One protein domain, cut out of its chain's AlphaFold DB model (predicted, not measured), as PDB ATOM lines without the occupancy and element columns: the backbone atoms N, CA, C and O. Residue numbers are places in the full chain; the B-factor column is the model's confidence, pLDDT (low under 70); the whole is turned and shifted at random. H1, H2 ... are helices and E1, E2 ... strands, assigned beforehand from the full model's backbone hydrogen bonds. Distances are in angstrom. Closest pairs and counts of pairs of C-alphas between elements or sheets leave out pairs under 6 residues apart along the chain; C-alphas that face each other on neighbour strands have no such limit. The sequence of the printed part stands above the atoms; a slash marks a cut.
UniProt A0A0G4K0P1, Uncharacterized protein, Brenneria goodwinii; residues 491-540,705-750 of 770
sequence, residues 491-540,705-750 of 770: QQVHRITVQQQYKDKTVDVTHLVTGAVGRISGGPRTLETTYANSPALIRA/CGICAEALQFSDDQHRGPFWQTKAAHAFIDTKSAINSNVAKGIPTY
ATOM      1  N   GLN A 491       2.468 -26.798  -4.790       79.69
ATOM      2  CA  GLN A 491       3.801 -26.918  -5.363       79.69
ATOM      3  C   GLN A 491       3.905 -28.292  -6.022       79.69
ATOM      4  O   GLN A 491       3.932 -29.319  -5.347       79.69
ATOM      5  N   GLN A 492       3.938 -28.310  -7.352       90.19
ATOM      6  CA  GLN A 492       4.064 -29.550  -8.096       90.19
ATOM      7  C   GLN A 492       5.419 -30.187  -7.770       90.19
ATOM      8  O   GLN A 492       6.474 -29.565  -7.923       90.19
ATOM      9  N   VAL A 493       5.380 -31.433  -7.299       93.38
ATOM     10  CA  VAL A 493       6.574 -32.230  -7.019       93.38
ATOM     11  C   VAL A 493       6.914 -33.079  -8.236       93.38
ATOM     12  O   VAL A 493       6.076 -33.781  -8.802       93.38
ATOM     13  N   HIS A 494       8.182 -33.043  -8.628       92.50
ATOM     14  CA  HIS A 494       8.718 -33.750  -9.776       92.50
ATOM     15  C   HIS A 494       9.706 -34.827  -9.344       92.50
ATOM     16  O   HIS A 494      10.584 -34.615  -8.509       92.50
ATOM     17  N   ARG A 495       9.596 -35.994  -9.978       93.94
ATOM     18  CA  ARG A 495      10.484 -37.133  -9.754       93.94
ATOM     19  C   ARG A 495      11.718 -37.048 -10.653       93.94
ATOM     20  O   ARG A 495      11.597 -37.043 -11.877       93.94
ATOM     21  N   ILE A 496      12.908 -37.079 -10.059       91.81
ATOM     22  CA  ILE A 496      14.198 -37.097 -10.760       91.81
ATOM     23  C   ILE A 496      15.054 -38.249 -10.235       91.81
ATOM     24  O   ILE A 496      15.336 -38.312  -9.047       91.81
ATOM     25  N   THR A 497      15.522 -39.143 -11.107       91.06
ATOM     26  CA  THR A 497      16.465 -40.203 -10.716       91.06
ATOM     27  C   THR A 497      17.883 -39.836 -11.130       91.06
ATOM     28  O   THR A 497      18.133 -39.537 -12.299       91.06
ATOM     29  N   VAL A 498      18.810 -39.889 -10.177       89.38
ATOM     30  CA  VAL A 498      20.236 -39.618 -10.373       89.38
ATOM     31  C   VAL A 498      21.038 -40.867 -10.028       89.38
ATOM     32  O   VAL A 498      20.784 -41.523  -9.021       89.38
ATOM     33  N   GLN A 499      22.021 -41.194 -10.863       87.62
ATOM     34  CA  GLN A 499      22.976 -42.260 -10.582       87.62
ATOM     35  C   GLN A 499      24.069 -41.745  -9.655       87.62
ATOM     36  O   GLN A 499      24.809 -40.834 -10.013       87.62
ATOM     37  N   GLN A 500      24.176 -42.348  -8.477       83.81
ATOM     38  CA  GLN A 500      25.146 -41.979  -7.454       83.81
ATOM     39  C   GLN A 500      26.174 -43.091  -7.293       83.81
ATOM     40  O   GLN A 500      25.821 -44.271  -7.203       83.81
ATOM     41  N   GLN A 501      27.457 -42.729  -7.265       80.06
ATOM     42  CA  GLN A 501      28.499 -43.688  -6.915       80.06
ATOM     43  C   GLN A 501      28.469 -43.934  -5.411       80.06
ATOM     44  O   GLN A 501      28.581 -43.017  -4.603       80.06
ATOM     45  N   TYR A 502      28.310 -45.195  -5.035       73.19
ATOM     46  CA  TYR A 502      28.277 -45.646  -3.657       73.19
ATOM     47  C   TYR A 502      29.262 -46.805  -3.482       73.19
ATOM     48  O   TYR A 502      28.918 -47.981  -3.649       73.19
ATOM     49  N   LYS A 503      30.508 -46.455  -3.127       70.81
ATOM     50  CA  LYS A 503      31.703 -47.312  -3.270       70.81
ATOM     51  C   LYS A 503      31.912 -47.712  -4.737       70.81
ATOM     52  O   LYS A 503      31.777 -46.879  -5.621       70.81
ATOM     53  N   ASP A 504      32.147 -48.996  -4.989       75.44
ATOM     54  CA  ASP A 504      32.397 -49.589  -6.309       75.44
ATOM     55  C   ASP A 504      31.096 -49.878  -7.084       75.44
ATOM     56  O   ASP A 504      31.078 -50.665  -8.033       75.44
ATOM     57  N   LYS A 505      29.962 -49.329  -6.627       81.81
ATOM     58  CA  LYS A 505      28.642 -49.574  -7.209       81.81
ATOM     59  C   LYS A 505      27.931 -48.269  -7.485       81.81
ATOM     60  O   LYS A 505      27.788 -47.431  -6.605       81.81
ATOM     61  N   THR A 506      27.365 -48.174  -8.674       85.56
ATOM     62  CA  THR A 506      26.405 -47.130  -9.006       85.56
ATOM     63  C   THR A 506      25.023 -47.541  -8.510       85.56
ATOM     64  O   THR A 506      24.577 -48.663  -8.761       85.56
ATOM     65  N   VAL A 507      24.364 -46.650  -7.776       88.31
ATOM     66  CA  VAL A 507      23.018 -46.841  -7.231       88.31
ATOM     67  C   VAL A 507      22.122 -45.734  -7.765       88.31
ATOM     68  O   VAL A 507      22.507 -44.566  -7.764       88.31
ATOM     69  N   ASP A 508      20.923 -46.096  -8.208       91.69
ATOM     70  CA  ASP A 508      19.913 -45.111  -8.572       91.69
ATOM     71  C   ASP A 508      19.334 -44.479  -7.297       91.69
ATOM     72  O   ASP A 508      18.952 -45.165  -6.347       91.69
ATOM     73  N   VAL A 509      19.261 -43.154  -7.263       91.62
ATOM     74  CA  VAL A 509      18.692 -42.389  -6.153       91.62
ATOM     75  C   VAL A 509      17.598 -41.497  -6.721       91.62
ATOM     76  O   VAL A 509      17.841 -40.714  -7.636       91.62
ATOM     77  N   THR A 510      16.369 -41.657  -6.230       95.06
ATOM     78  CA  THR A 510      15.225 -40.856  -6.686       95.06
ATOM     79  C   THR A 510      15.012 -39.664  -5.757       95.06
ATOM     80  O   THR A 510      14.794 -39.824  -4.559       95.06
ATOM     81  N   HIS A 511      15.054 -38.477  -6.335       94.56
ATOM     82  CA  HIS A 511      14.807 -37.186  -5.717       94.56
ATOM     83  C   HIS A 511      13.411 -36.699  -6.095       94.56
ATOM     84  O   HIS A 511      12.986 -36.858  -7.243       94.56
ATOM     85  N   LEU A 512      12.716 -36.104  -5.135       95.44
ATOM     86  CA  LEU A 512      11.443 -35.425  -5.329       95.44
ATOM     87  C   LEU A 512      11.681 -33.929  -5.135       95.44
ATOM     88  O   LEU A 512      11.981 -33.496  -4.023       95.44
ATOM     89  N   VAL A 513      11.620 -33.162  -6.220       94.12
ATOM     90  CA  VAL A 513      11.992 -31.741  -6.238       94.12
ATOM     91  C   VAL A 513      10.816 -30.851  -6.638       94.12
ATOM     92  O   VAL A 513       9.913 -31.314  -7.328       94.12
ATOM     93  N   THR A 514      10.807 -29.586  -6.218       92.38
ATOM     94  CA  THR A 514       9.736 -28.615  -6.512       92.38
ATOM     95  C   THR A 514      10.182 -27.570  -7.539       92.38
ATOM     96  O   THR A 514      11.368 -27.271  -7.646       92.38
ATOM     97  N   GLY A 515       9.246 -26.982  -8.286       82.81
ATOM     98  CA  GLY A 515       9.528 -25.881  -9.221       82.81
ATOM     99  C   GLY A 515       9.615 -26.303 -10.691       82.81
ATOM    100  O   GLY A 515       9.503 -27.478 -11.028       82.81
ATOM    101  N   ALA A 516       9.789 -25.326 -11.590       72.12
ATOM    102  CA  ALA A 516       9.750 -25.555 -13.034       72.12
ATOM    103  C   ALA A 516      10.921 -26.442 -13.494       72.12
ATOM    104  O   ALA A 516      12.060 -25.998 -13.658       72.12
ATOM    105  N   VAL A 517      10.638 -27.718 -13.745       64.56
ATOM    106  CA  VAL A 517      11.577 -28.649 -14.381       64.56
ATOM    107  C   VAL A 517      11.562 -28.369 -15.886       64.56
ATOM    108  O   VAL A 517      10.967 -29.112 -16.664       64.56
ATOM    109  N   GLY A 518      12.158 -27.250 -16.312       57.81
ATOM    110  CA  GLY A 518      12.286 -26.917 -17.734       57.81
ATOM    111  C   GLY A 518      12.934 -28.089 -18.468       57.81
ATOM    112  O   GLY A 518      14.017 -28.482 -18.064       57.81
ATOM    113  N   ARG A 519      12.241 -28.689 -19.457       51.47
ATOM    114  CA  ARG A 519      12.583 -29.940 -20.186       51.47
ATOM    115  C   ARG A 519      14.023 -30.434 -19.954       51.47
ATOM    116  O   ARG A 519      14.910 -30.232 -20.777       51.47
ATOM    117  N   ILE A 520      14.253 -31.116 -18.831       53.56
ATOM    118  CA  ILE A 520      15.586 -31.609 -18.465       53.56
ATOM    119  C   ILE A 520      15.803 -32.951 -19.178       53.56
ATOM    120  O   ILE A 520      15.680 -34.018 -18.576       53.56
ATOM    121  N   SER A 521      16.059 -32.951 -20.484       43.03
ATOM    122  CA  SER A 521      16.265 -34.181 -21.266       43.03
ATOM    123  C   SER A 521      17.744 -34.428 -21.594       43.03
ATOM    124  O   SER A 521      18.347 -33.643 -22.314       43.03
ATOM    125  N   GLY A 522      18.297 -35.568 -21.138       46.00
ATOM    126  CA  GLY A 522      19.288 -36.329 -21.924       46.00
ATOM    127  C   GLY A 522      20.722 -36.554 -21.406       46.00
ATOM    128  O   GLY A 522      21.453 -37.271 -22.086       46.00
ATOM    129  N   GLY A 523      21.149 -36.032 -20.247       45.78
ATOM    130  CA  GLY A 523      22.538 -36.175 -19.750       45.78
ATOM    131  C   GLY A 523      22.674 -36.739 -18.322       45.78
ATOM    132  O   GLY A 523      21.678 -36.795 -17.595       45.78
ATOM    133  N   PRO A 524      23.883 -37.179 -17.896       53.16
ATOM    134  CA  PRO A 524      24.158 -37.495 -16.494       53.16
ATOM    135  C   PRO A 524      23.930 -36.241 -15.645       53.16
ATOM    136  O   PRO A 524      24.563 -35.213 -15.863       53.16
ATOM    137  N   ARG A 525      22.982 -36.315 -14.709       68.56
ATOM    138  CA  ARG A 525      22.631 -35.191 -13.838       68.56
ATOM    139  C   ARG A 525      23.569 -35.167 -12.639       68.56
ATOM    140  O   ARG A 525      23.780 -36.205 -12.016       68.56
ATOM    141  N   THR A 526      24.103 -33.997 -12.308       83.00
ATOM    142  CA  THR A 526      24.733 -33.777 -11.002       83.00
ATOM    143  C   THR A 526      23.657 -33.417  -9.971       83.00
ATOM    144  O   THR A 526      22.509 -33.113 -10.331       83.00
ATOM    145  N   LEU A 527      23.999 -33.450  -8.684       86.12
ATOM    146  CA  LEU A 527      23.077 -33.029  -7.626       86.12
ATOM    147  C   LEU A 527      22.722 -31.543  -7.771       86.12
ATOM    148  O   LEU A 527      21.559 -31.178  -7.630       86.12
ATOM    149  N   GLU A 528      23.683 -30.713  -8.167       88.50
ATOM    150  CA  GLU A 528      23.516 -29.271  -8.377       88.50
ATOM    151  C   GLU A 528      22.468 -29.015  -9.455       88.50
ATOM    152  O   GLU A 528      21.511 -28.288  -9.220       88.50
ATOM    153  N   THR A 529      22.576 -29.693 -10.603       87.81
ATOM    154  CA  THR A 529      21.572 -29.571 -11.676       87.81
ATOM    155  C   THR A 529      20.192 -30.084 -11.265       87.81
ATOM    156  O   THR A 529      19.182 -29.612 -11.778       87.81
ATOM    157  N   THR A 530      20.133 -31.044 -10.335       87.50
ATOM    158  CA  THR A 530      18.874 -31.625  -9.845       87.50
ATOM    159  C   THR A 530      18.133 -30.664  -8.917       87.50
ATOM    160  O   THR A 530      16.909 -30.600  -8.978       87.50
ATOM    161  N   TYR A 531      18.861 -29.903  -8.095       90.38
ATOM    162  CA  TYR A 531      18.293 -28.970  -7.119       90.38
ATOM    163  C   TYR A 531      18.378 -27.490  -7.531       90.38
ATOM    164  O   TYR A 531      17.911 -26.635  -6.782       90.38
ATOM    165  N   ALA A 532      18.923 -27.165  -8.711       90.00
ATOM    166  CA  ALA A 532      19.106 -25.787  -9.189       90.00
ATOM    167  C   ALA A 532      17.810 -24.957  -9.161       90.00
ATOM    168  O   ALA A 532      17.829 -23.793  -8.774       90.00
ATOM    169  N   ASN A 533      16.679 -25.583  -9.502       88.62
ATOM    170  CA  ASN A 533      15.364 -24.933  -9.530       88.62
ATOM    171  C   ASN A 533      14.559 -25.148  -8.237       88.62
ATOM    172  O   ASN A 533      13.387 -24.784  -8.173       88.62
ATOM    173  N   SER A 534      15.179 -25.738  -7.212       91.94
ATOM    174  CA  SER A 534      14.542 -26.085  -5.938       91.94
ATOM    175  C   SER A 534      15.415 -25.680  -4.740       91.94
ATOM    176  O   SER A 534      15.654 -26.507  -3.854       91.94
ATOM    177  N   PRO A 535      15.903 -24.424  -4.665       91.44
ATOM    178  CA  PRO A 535      16.829 -24.004  -3.612       91.44
ATOM    179  C   PRO A 535      16.244 -24.163  -2.203       91.44
ATOM    180  O   PRO A 535      16.985 -24.461  -1.274       91.44
ATOM    181  N   ALA A 536      14.919 -24.070  -2.044       91.69
ATOM    182  CA  ALA A 536      14.233 -24.301  -0.770       91.69
ATOM    183  C   ALA A 536      14.377 -25.741  -0.227       91.69
ATOM    184  O   ALA A 536      14.179 -25.974   0.966       91.69
ATOM    185  N   LEU A 537      14.722 -26.708  -1.087       92.81
ATOM    186  CA  LEU A 537      14.958 -28.108  -0.711       92.81
ATOM    187  C   LEU A 537      16.420 -28.392  -0.345       92.81
ATOM    188  O   LEU A 537      16.729 -29.477   0.157       92.81
ATOM    189  N   ILE A 538      17.309 -27.425  -0.591       91.44
ATOM    190  CA  ILE A 538      18.686 -27.446  -0.116       91.44
ATOM    191  C   ILE A 538      18.680 -26.828   1.277       91.44
ATOM    192  O   ILE A 538      18.431 -25.637   1.451       91.44
ATOM    193  N   ARG A 539      18.935 -27.648   2.286       84.50
ATOM    194  CA  ARG A 539      18.939 -27.209   3.672       84.50
ATOM    195  C   ARG A 539      20.354 -26.873   4.116       84.50
ATOM    196  O   ARG A 539      21.327 -27.551   3.769       84.50
ATOM    197  N   ALA A 540      20.446 -25.813   4.908       78.12
ATOM    198  CA  ALA A 540      21.609 -25.601   5.745       78.12
ATOM    199  C   ALA A 540      21.705 -26.740   6.777       78.12
ATOM    200  O   ALA A 540      20.697 -27.393   7.078       78.12
ATOM    201  N   CYS A 705      16.006 -42.061   4.612       94.06
ATOM    202  CA  CYS A 705      15.629 -41.943   3.207       94.06
ATOM    203  C   CYS A 705      14.105 -41.927   3.056       94.06
ATOM    204  O   CYS A 705      13.411 -42.386   3.956       94.06
ATOM    205  N   GLY A 706      13.577 -41.486   1.911       95.38
ATOM    206  CA  GLY A 706      12.126 -41.446   1.685       95.38
ATOM    207  C   GLY A 706      11.416 -42.771   2.002       95.38
ATOM    208  O   GLY A 706      10.372 -42.776   2.633       95.38
ATOM    209  N   ILE A 707      12.039 -43.911   1.687       95.19
ATOM    210  CA  ILE A 707      11.481 -45.240   1.997       95.19
ATOM    211  C   ILE A 707      11.499 -45.537   3.503       95.19
ATOM    212  O   ILE A 707      10.561 -46.121   4.037       95.19
ATOM    213  N   CYS A 708      12.566 -45.149   4.204       95.44
ATOM    214  CA  CYS A 708      12.654 -45.338   5.650       95.44
ATOM    215  C   CYS A 708      11.746 -44.365   6.405       95.44
ATOM    216  O   CYS A 708      11.207 -44.751   7.432       95.44
ATOM    217  N   ALA A 709      11.521 -43.160   5.876       95.56
ATOM    218  CA  ALA A 709      10.553 -42.200   6.398       95.56
ATOM    219  C   ALA A 709       9.122 -42.759   6.339       95.56
ATOM    220  O   ALA A 709       8.416 -42.699   7.340       95.56
ATOM    221  N   GLU A 710       8.728 -43.402   5.231       95.19
ATOM    222  CA  GLU A 710       7.455 -44.140   5.160       95.19
ATOM    223  C   GLU A 710       7.402 -45.286   6.182       95.19
ATOM    224  O   GLU A 710       6.419 -45.442   6.900       95.19
ATOM    225  N   ALA A 711       8.487 -46.059   6.307       94.00
ATOM    226  CA  ALA A 711       8.577 -47.148   7.284       94.00
ATOM    227  C   ALA A 711       8.423 -46.667   8.735       94.00
ATOM    228  O   ALA A 711       7.922 -47.402   9.583       94.00
ATOM    229  N   LEU A 712       8.918 -45.459   9.012       95.12
ATOM    230  CA  LEU A 712       8.883 -44.776  10.302       95.12
ATOM    231  C   LEU A 712       7.622 -43.924  10.487       95.12
ATOM    232  O   LEU A 712       7.493 -43.298  11.532       95.12
ATOM    233  N   GLN A 713       6.723 -43.889   9.497       94.69
ATOM    234  CA  GLN A 713       5.494 -43.090   9.516       94.69
ATOM    235  C   GLN A 713       5.762 -41.608   9.817       94.69
ATOM    236  O   GLN A 713       5.100 -40.993  10.647       94.69
ATOM    237  N   PHE A 714       6.772 -41.040   9.157       94.75
ATOM    238  CA  PHE A 714       7.050 -39.607   9.233       94.75
ATOM    239  C   PHE A 714       5.822 -38.805   8.801       94.75
ATOM    240  O   PHE A 714       5.210 -39.115   7.773       94.75
ATOM    241  N   SER A 715       5.527 -37.736   9.539       93.69
ATOM    242  CA  SER A 715       4.529 -36.756   9.127       93.69
ATOM    243  C   SER A 715       4.937 -36.082   7.810       93.69
ATOM    244  O   SER A 715       6.106 -36.102   7.399       93.69
ATOM    245  N   ASP A 716       3.959 -35.519   7.105       93.12
ATOM    246  CA  ASP A 716       4.166 -34.965   5.763       93.12
ATOM    247  C   ASP A 716       5.110 -33.735   5.778       93.12
ATOM    248  O   ASP A 716       5.822 -33.491   4.802       93.12
ATOM    249  N   ASP A 717       5.191 -33.014   6.902       90.88
ATOM    250  CA  ASP A 717       6.105 -31.887   7.147       90.88
ATOM    251  C   ASP A 717       7.521 -32.324   7.565       90.88
ATOM    252  O   ASP A 717       8.492 -31.581   7.384       90.88
ATOM    253  N   GLN A 718       7.678 -33.549   8.076       90.75
ATOM    254  CA  GLN A 718       8.970 -34.031   8.535       90.75
ATOM    255  C   GLN A 718       9.917 -34.273   7.354       90.75
ATOM    256  O   GLN A 718       9.652 -35.041   6.419       90.75
ATOM    257  N   HIS A 719      11.084 -33.632   7.421       90.38
ATOM    258  CA  HIS A 719      12.085 -33.718   6.368       90.38
ATOM    259  C   HIS A 719      12.578 -35.153   6.171       90.38
ATOM    260  O   HIS A 719      13.053 -35.818   7.095       90.38
ATOM    261  N   ARG A 720      12.555 -35.591   4.912       92.56
ATOM    262  CA  ARG A 720      13.016 -36.907   4.462       92.56
ATOM    263  C   ARG A 720      14.096 -36.787   3.391       92.56
ATOM    264  O   ARG A 720      14.173 -35.803   2.652       92.56
ATOM    265  N   GLY A 721      15.001 -37.760   3.364       93.50
ATOM    266  CA  GLY A 721      16.077 -37.834   2.378       93.50
ATOM    267  C   GLY A 721      15.575 -38.407   1.051       93.50
ATOM    268  O   GLY A 721      14.443 -38.887   0.972       93.50
ATOM    269  N   PRO A 722      16.406 -38.424   0.002       94.69
ATOM    270  CA  PRO A 722      16.017 -39.022  -1.268       94.69
ATOM    271  C   PRO A 722      15.820 -40.541  -1.160       94.69
ATOM    272  O   PRO A 722      16.303 -41.195  -0.235       94.69
ATOM    273  N   PHE A 723      15.101 -41.122  -2.117       95.44
ATOM    274  CA  PHE A 723      14.747 -42.539  -2.162       95.44
ATOM    275  C   PHE A 723      15.888 -43.366  -2.767       95.44
ATOM    276  O   PHE A 723      16.010 -43.492  -3.991       95.44
ATOM    277  N   TRP A 724      16.709 -43.963  -1.904       92.44
ATOM    278  CA  TRP A 724      17.781 -44.881  -2.298       92.44
ATOM    279  C   TRP A 724      17.218 -46.158  -2.918       92.44
ATOM    280  O   TRP A 724      16.535 -46.913  -2.229       92.44
ATOM    281  N   GLN A 725      17.558 -46.448  -4.180       90.62
ATOM    282  CA  GLN A 725      17.030 -47.622  -4.878       90.62
ATOM    283  C   GLN A 725      17.812 -48.911  -4.570       90.62
ATOM    284  O   GLN A 725      18.284 -49.618  -5.465       90.62
ATOM    285  N   THR A 726      18.037 -49.197  -3.285       89.44
ATOM    286  CA  THR A 726      18.800 -50.371  -2.840       89.44
ATOM    287  C   THR A 726      17.882 -51.485  -2.354       89.44
ATOM    288  O   THR A 726      16.793 -51.244  -1.840       89.44
ATOM    289  N   LYS A 727      18.364 -52.733  -2.427       87.81
ATOM    290  CA  LYS A 727      17.648 -53.891  -1.860       87.81
ATOM    291  C   LYS A 727      17.318 -53.716  -0.372       87.81
ATOM    292  O   LYS A 727      16.263 -54.159   0.058       87.81
ATOM    293  N   ALA A 728      18.220 -53.089   0.384       86.56
ATOM    294  CA  ALA A 728      18.045 -52.811   1.807       86.56
ATOM    295  C   ALA A 728      16.900 -51.823   2.053       86.56
ATOM    296  O   ALA A 728      16.029 -52.075   2.881       86.56
ATOM    297  N   ALA A 729      16.874 -50.727   1.292       86.56
ATOM    298  CA  ALA A 729      15.838 -49.717   1.424       86.56
ATOM    299  C   ALA A 729      14.460 -50.268   1.013       86.56
ATOM    300  O   ALA A 729      13.492 -50.062   1.733       86.56
ATOM    301  N   HIS A 730      14.389 -51.043  -0.077       87.19
ATOM    302  CA  HIS A 730      13.136 -51.563  -0.650       87.19
ATOM    303  C   HIS A 730      12.494 -52.701   0.149       87.19
ATOM    304  O   HIS A 730      11.373 -53.112  -0.145       87.19
ATOM    305  N   ALA A 731      13.204 -53.282   1.113       85.56
ATOM    306  CA  ALA A 731      12.709 -54.450   1.823       85.56
ATOM    307  C   ALA A 731      11.369 -54.131   2.517       85.56
ATOM    308  O   ALA A 731      11.295 -53.177   3.290       85.56
ATOM    309  N   PHE A 732      10.327 -54.924   2.239       85.19
ATOM    310  CA  PHE A 732       8.963 -54.821   2.805       85.19
ATOM    311  C   PHE A 732       8.178 -53.551   2.474       85.19
ATOM    312  O   PHE A 732       7.117 -53.342   3.049       85.19
ATOM    313  N   ILE A 733       8.672 -52.704   1.570       88.44
ATOM    314  CA  ILE A 733       7.974 -51.480   1.180       88.44
ATOM    315  C   ILE A 733       7.910 -51.414  -0.335       88.44
ATOM    316  O   ILE A 733       8.937 -51.460  -1.018       88.44
ATOM    317  N   ASP A 734       6.697 -51.263  -0.863       92.06
ATOM    318  CA  ASP A 734       6.516 -50.937  -2.270       92.06
ATOM    319  C   ASP A 734       7.063 -49.531  -2.524       92.06
ATOM    320  O   ASP A 734       6.417 -48.509  -2.292       92.06
ATOM    321  N   THR A 735       8.300 -49.492  -3.009       91.31
ATOM    322  CA  THR A 735       9.026 -48.250  -3.266       91.31
ATOM    323  C   THR A 735       8.344 -47.406  -4.335       91.31
ATOM    324  O   THR A 735       8.389 -46.179  -4.265       91.31
ATOM    325  N   LYS A 736       7.700 -48.035  -5.326       93.62
ATOM    326  CA  LYS A 736       7.001 -47.304  -6.383       93.62
ATOM    327  C   LYS A 736       5.756 -46.636  -5.807       93.62
ATOM    328  O   LYS A 736       5.546 -45.456  -6.071       93.62
ATOM    329  N   SER A 737       4.991 -47.366  -4.995       94.25
ATOM    330  CA  SER A 737       3.835 -46.818  -4.281       94.25
ATOM    331  C   SER A 737       4.241 -45.691  -3.324       94.25
ATOM    332  O   SER A 737       3.688 -44.598  -3.408       94.25
ATOM    333  N   ALA A 738       5.290 -45.888  -2.518       94.94
ATOM    334  CA  ALA A 738       5.827 -44.870  -1.612       94.94
ATOM    335  C   ALA A 738       6.223 -43.575  -2.343       94.94
ATOM    336  O   ALA A 738       5.810 -42.482  -1.953       94.94
ATOM    337  N   ILE A 739       6.984 -43.688  -3.440       95.88
ATOM    338  CA  ILE A 739       7.374 -42.538  -4.271       95.88
ATOM    339  C   ILE A 739       6.138 -41.838  -4.842       95.88
ATOM    340  O   ILE A 739       6.036 -40.619  -4.751       95.88
ATOM    341  N   ASN A 740       5.204 -42.594  -5.420       95.50
ATOM    342  CA  ASN A 740       4.005 -42.029  -6.036       95.50
ATOM    343  C   ASN A 740       3.104 -41.336  -5.004       95.50
ATOM    344  O   ASN A 740       2.577 -40.269  -5.297       95.50
ATOM    345  N   SER A 741       2.979 -41.900  -3.802       95.19
ATOM    346  CA  SER A 741       2.253 -41.297  -2.681       95.19
ATOM    347  C   SER A 741       2.873 -39.957  -2.273       95.19
ATOM    348  O   SER A 741       2.169 -38.956  -2.201       95.19
ATOM    349  N   ASN A 742       4.203 -39.889  -2.116       95.88
ATOM    350  CA  ASN A 742       4.888 -38.633  -1.780       95.88
ATOM    351  C   ASN A 742       4.744 -37.587  -2.898       95.88
ATOM    352  O   ASN A 742       4.522 -36.416  -2.611       95.88
ATOM    353  N   VAL A 743       4.806 -37.999  -4.170       95.56
ATOM    354  CA  VAL A 743       4.542 -37.102  -5.309       95.56
ATOM    355  C   VAL A 743       3.107 -36.572  -5.269       95.56
ATOM    356  O   VAL A 743       2.911 -35.369  -5.411       95.56
ATOM    357  N   ALA A 744       2.116 -37.441  -5.051       94.88
ATOM    358  CA  ALA A 744       0.704 -37.061  -5.009       94.88
ATOM    359  C   ALA A 744       0.384 -36.114  -3.843       94.88
ATOM    360  O   ALA A 744      -0.387 -35.174  -4.010       94.88
ATOM    361  N   LYS A 745       1.016 -36.329  -2.685       94.56
ATOM    362  CA  LYS A 745       0.895 -35.466  -1.504       94.56
ATOM    363  C   LYS A 745       1.711 -34.172  -1.590       94.56
ATOM    364  O   LYS A 745       1.614 -33.336  -0.700       94.56
ATOM    365  N   GLY A 746       2.549 -34.009  -2.614       95.00
ATOM    366  CA  GLY A 746       3.434 -32.852  -2.721       95.00
ATOM    367  C   GLY A 746       4.560 -32.835  -1.678       95.00
ATOM    368  O   GLY A 746       5.033 -31.763  -1.319       95.00
ATOM    369  N   ILE A 747       5.014 -34.001  -1.204       95.75
ATOM    370  CA  ILE A 747       6.094 -34.124  -0.215       95.75
ATOM    371  C   ILE A 747       7.447 -34.233  -0.935       95.75
ATOM    372  O   ILE A 747       7.727 -35.252  -1.582       95.75
ATOM    373  N   PRO A 748       8.325 -33.219  -0.835       96.00
ATOM    374  CA  PRO A 748       9.626 -33.250  -1.482       96.00
ATOM    375  C   PRO A 748      10.673 -34.021  -0.663       96.00
ATOM    376  O   PRO A 748      10.487 -34.373   0.502       96.00
ATOM    377  N   THR A 749      11.832 -34.252  -1.279       95.12
ATOM    378  CA  THR A 749      13.030 -34.770  -0.608       95.12
ATOM    379  C   THR A 749      14.069 -33.674  -0.471       95.12
ATOM    380  O   THR A 749      14.273 -32.892  -1.398       95.12
ATOM    381  N   TYR A 750      14.781 -33.679   0.648       93.06
ATOM    382  CA  TYR A 750      15.746 -32.637   0.981       93.06
ATOM    383  C   TYR A 750      17.188 -33.130   0.823       93.06
ATOM    384  O   TYR A 750      17.476 -34.325   0.962       93.06
TER     385      TYR A 750
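What this domain is: This is residues 491 to 540 and 705 to 750 of the 770 residues of an uncharacterized protein of Brenneria goodwinii (UniProt A0A0G4K0P1). A long two-stranded hairpin, E1 and E2, runs through the middle of the domain, with a loose group of short helices and loops, H2, H3 and H4, on one side of it and the small helix H1, with the long loop that leads to it, on the other. The loop at residues 723 to 724 ties the first group to the hairpin by a short antiparallel pairing with residues 509 to 510 of E2. The printed part has 96 residues, with two named strands and four named helices in the order E1 E2 H1 H2 H3 H4, and the sheet E1 - E2 is antiparallel. The class is mixed, helices and strands, with under half of the residues in named elements. The whole is compact, with a radius of gyration of the C-alphas of 13.0 A, and rounded, spanning 35 by 34 by 26 A.

How they stand to each other: E1, residues 493 to 502, and E2, residues 505 to 514, form a hairpin at 157 degrees between their directions. N 496 and O 511 are 2.8 A apart, and N 511 and O 496 are 2.7 A apart, both within hydrogen-bond range. E1 bends by 51 degrees at residue 499. The closest C-alphas of E1 and H4, residues 735 to 744, are those of Val 493 and Val 743, 5.5 A apart. H4 and H2, residues 706 to 711, touch, with the closest C-alphas those of Thr 735 and Ile 707, 6.5 A apart. Their lines are about perpendicular, at 75 degrees. H2 and H3, residues 727 to 730, only just touch, with 3 pairs of C-alphas within 8 A, the closest those of Ile 707 and Ala 729, 6.3 A apart. H3 and H4 meet only through their link. The closest C-alphas of E2 and H1, residues 527 to 531, are those of Val 513 and Tyr 531, 6.9 A apart. H1 is apart from H2, H3 and H4. In H1, H2 and H4 every O i to N i+4 pair is within hydrogen-bond range; H3 is too short for such a pair.

Where its parts are: E1 begins at C-alpha 493, (6.574, -32.230, -7.019), and is 25.7 A long. E2 is 28.2 A long and ends at C-alpha 514, (9.736, -28.615, -6.512). H4 is 14.1 A long and ends at C-alpha 744, (0.704, -37.061, -5.009). H1, H2 and H3 measure 6.3 A, 8.7 A and 5.2 A.

The domain as a whole: The C-alphas of Gln 491 and Asp 504, the two farthest apart, are 36.5 A apart. Residues 541 to 704 are not printed, and C-alphas 540 and 705 are 17.6 A apart across this cut. The links E2 to H1 and H2 to H3 are long. Mean pLDDT of the printed part is 86.9; residues 517 to 525 are under 70.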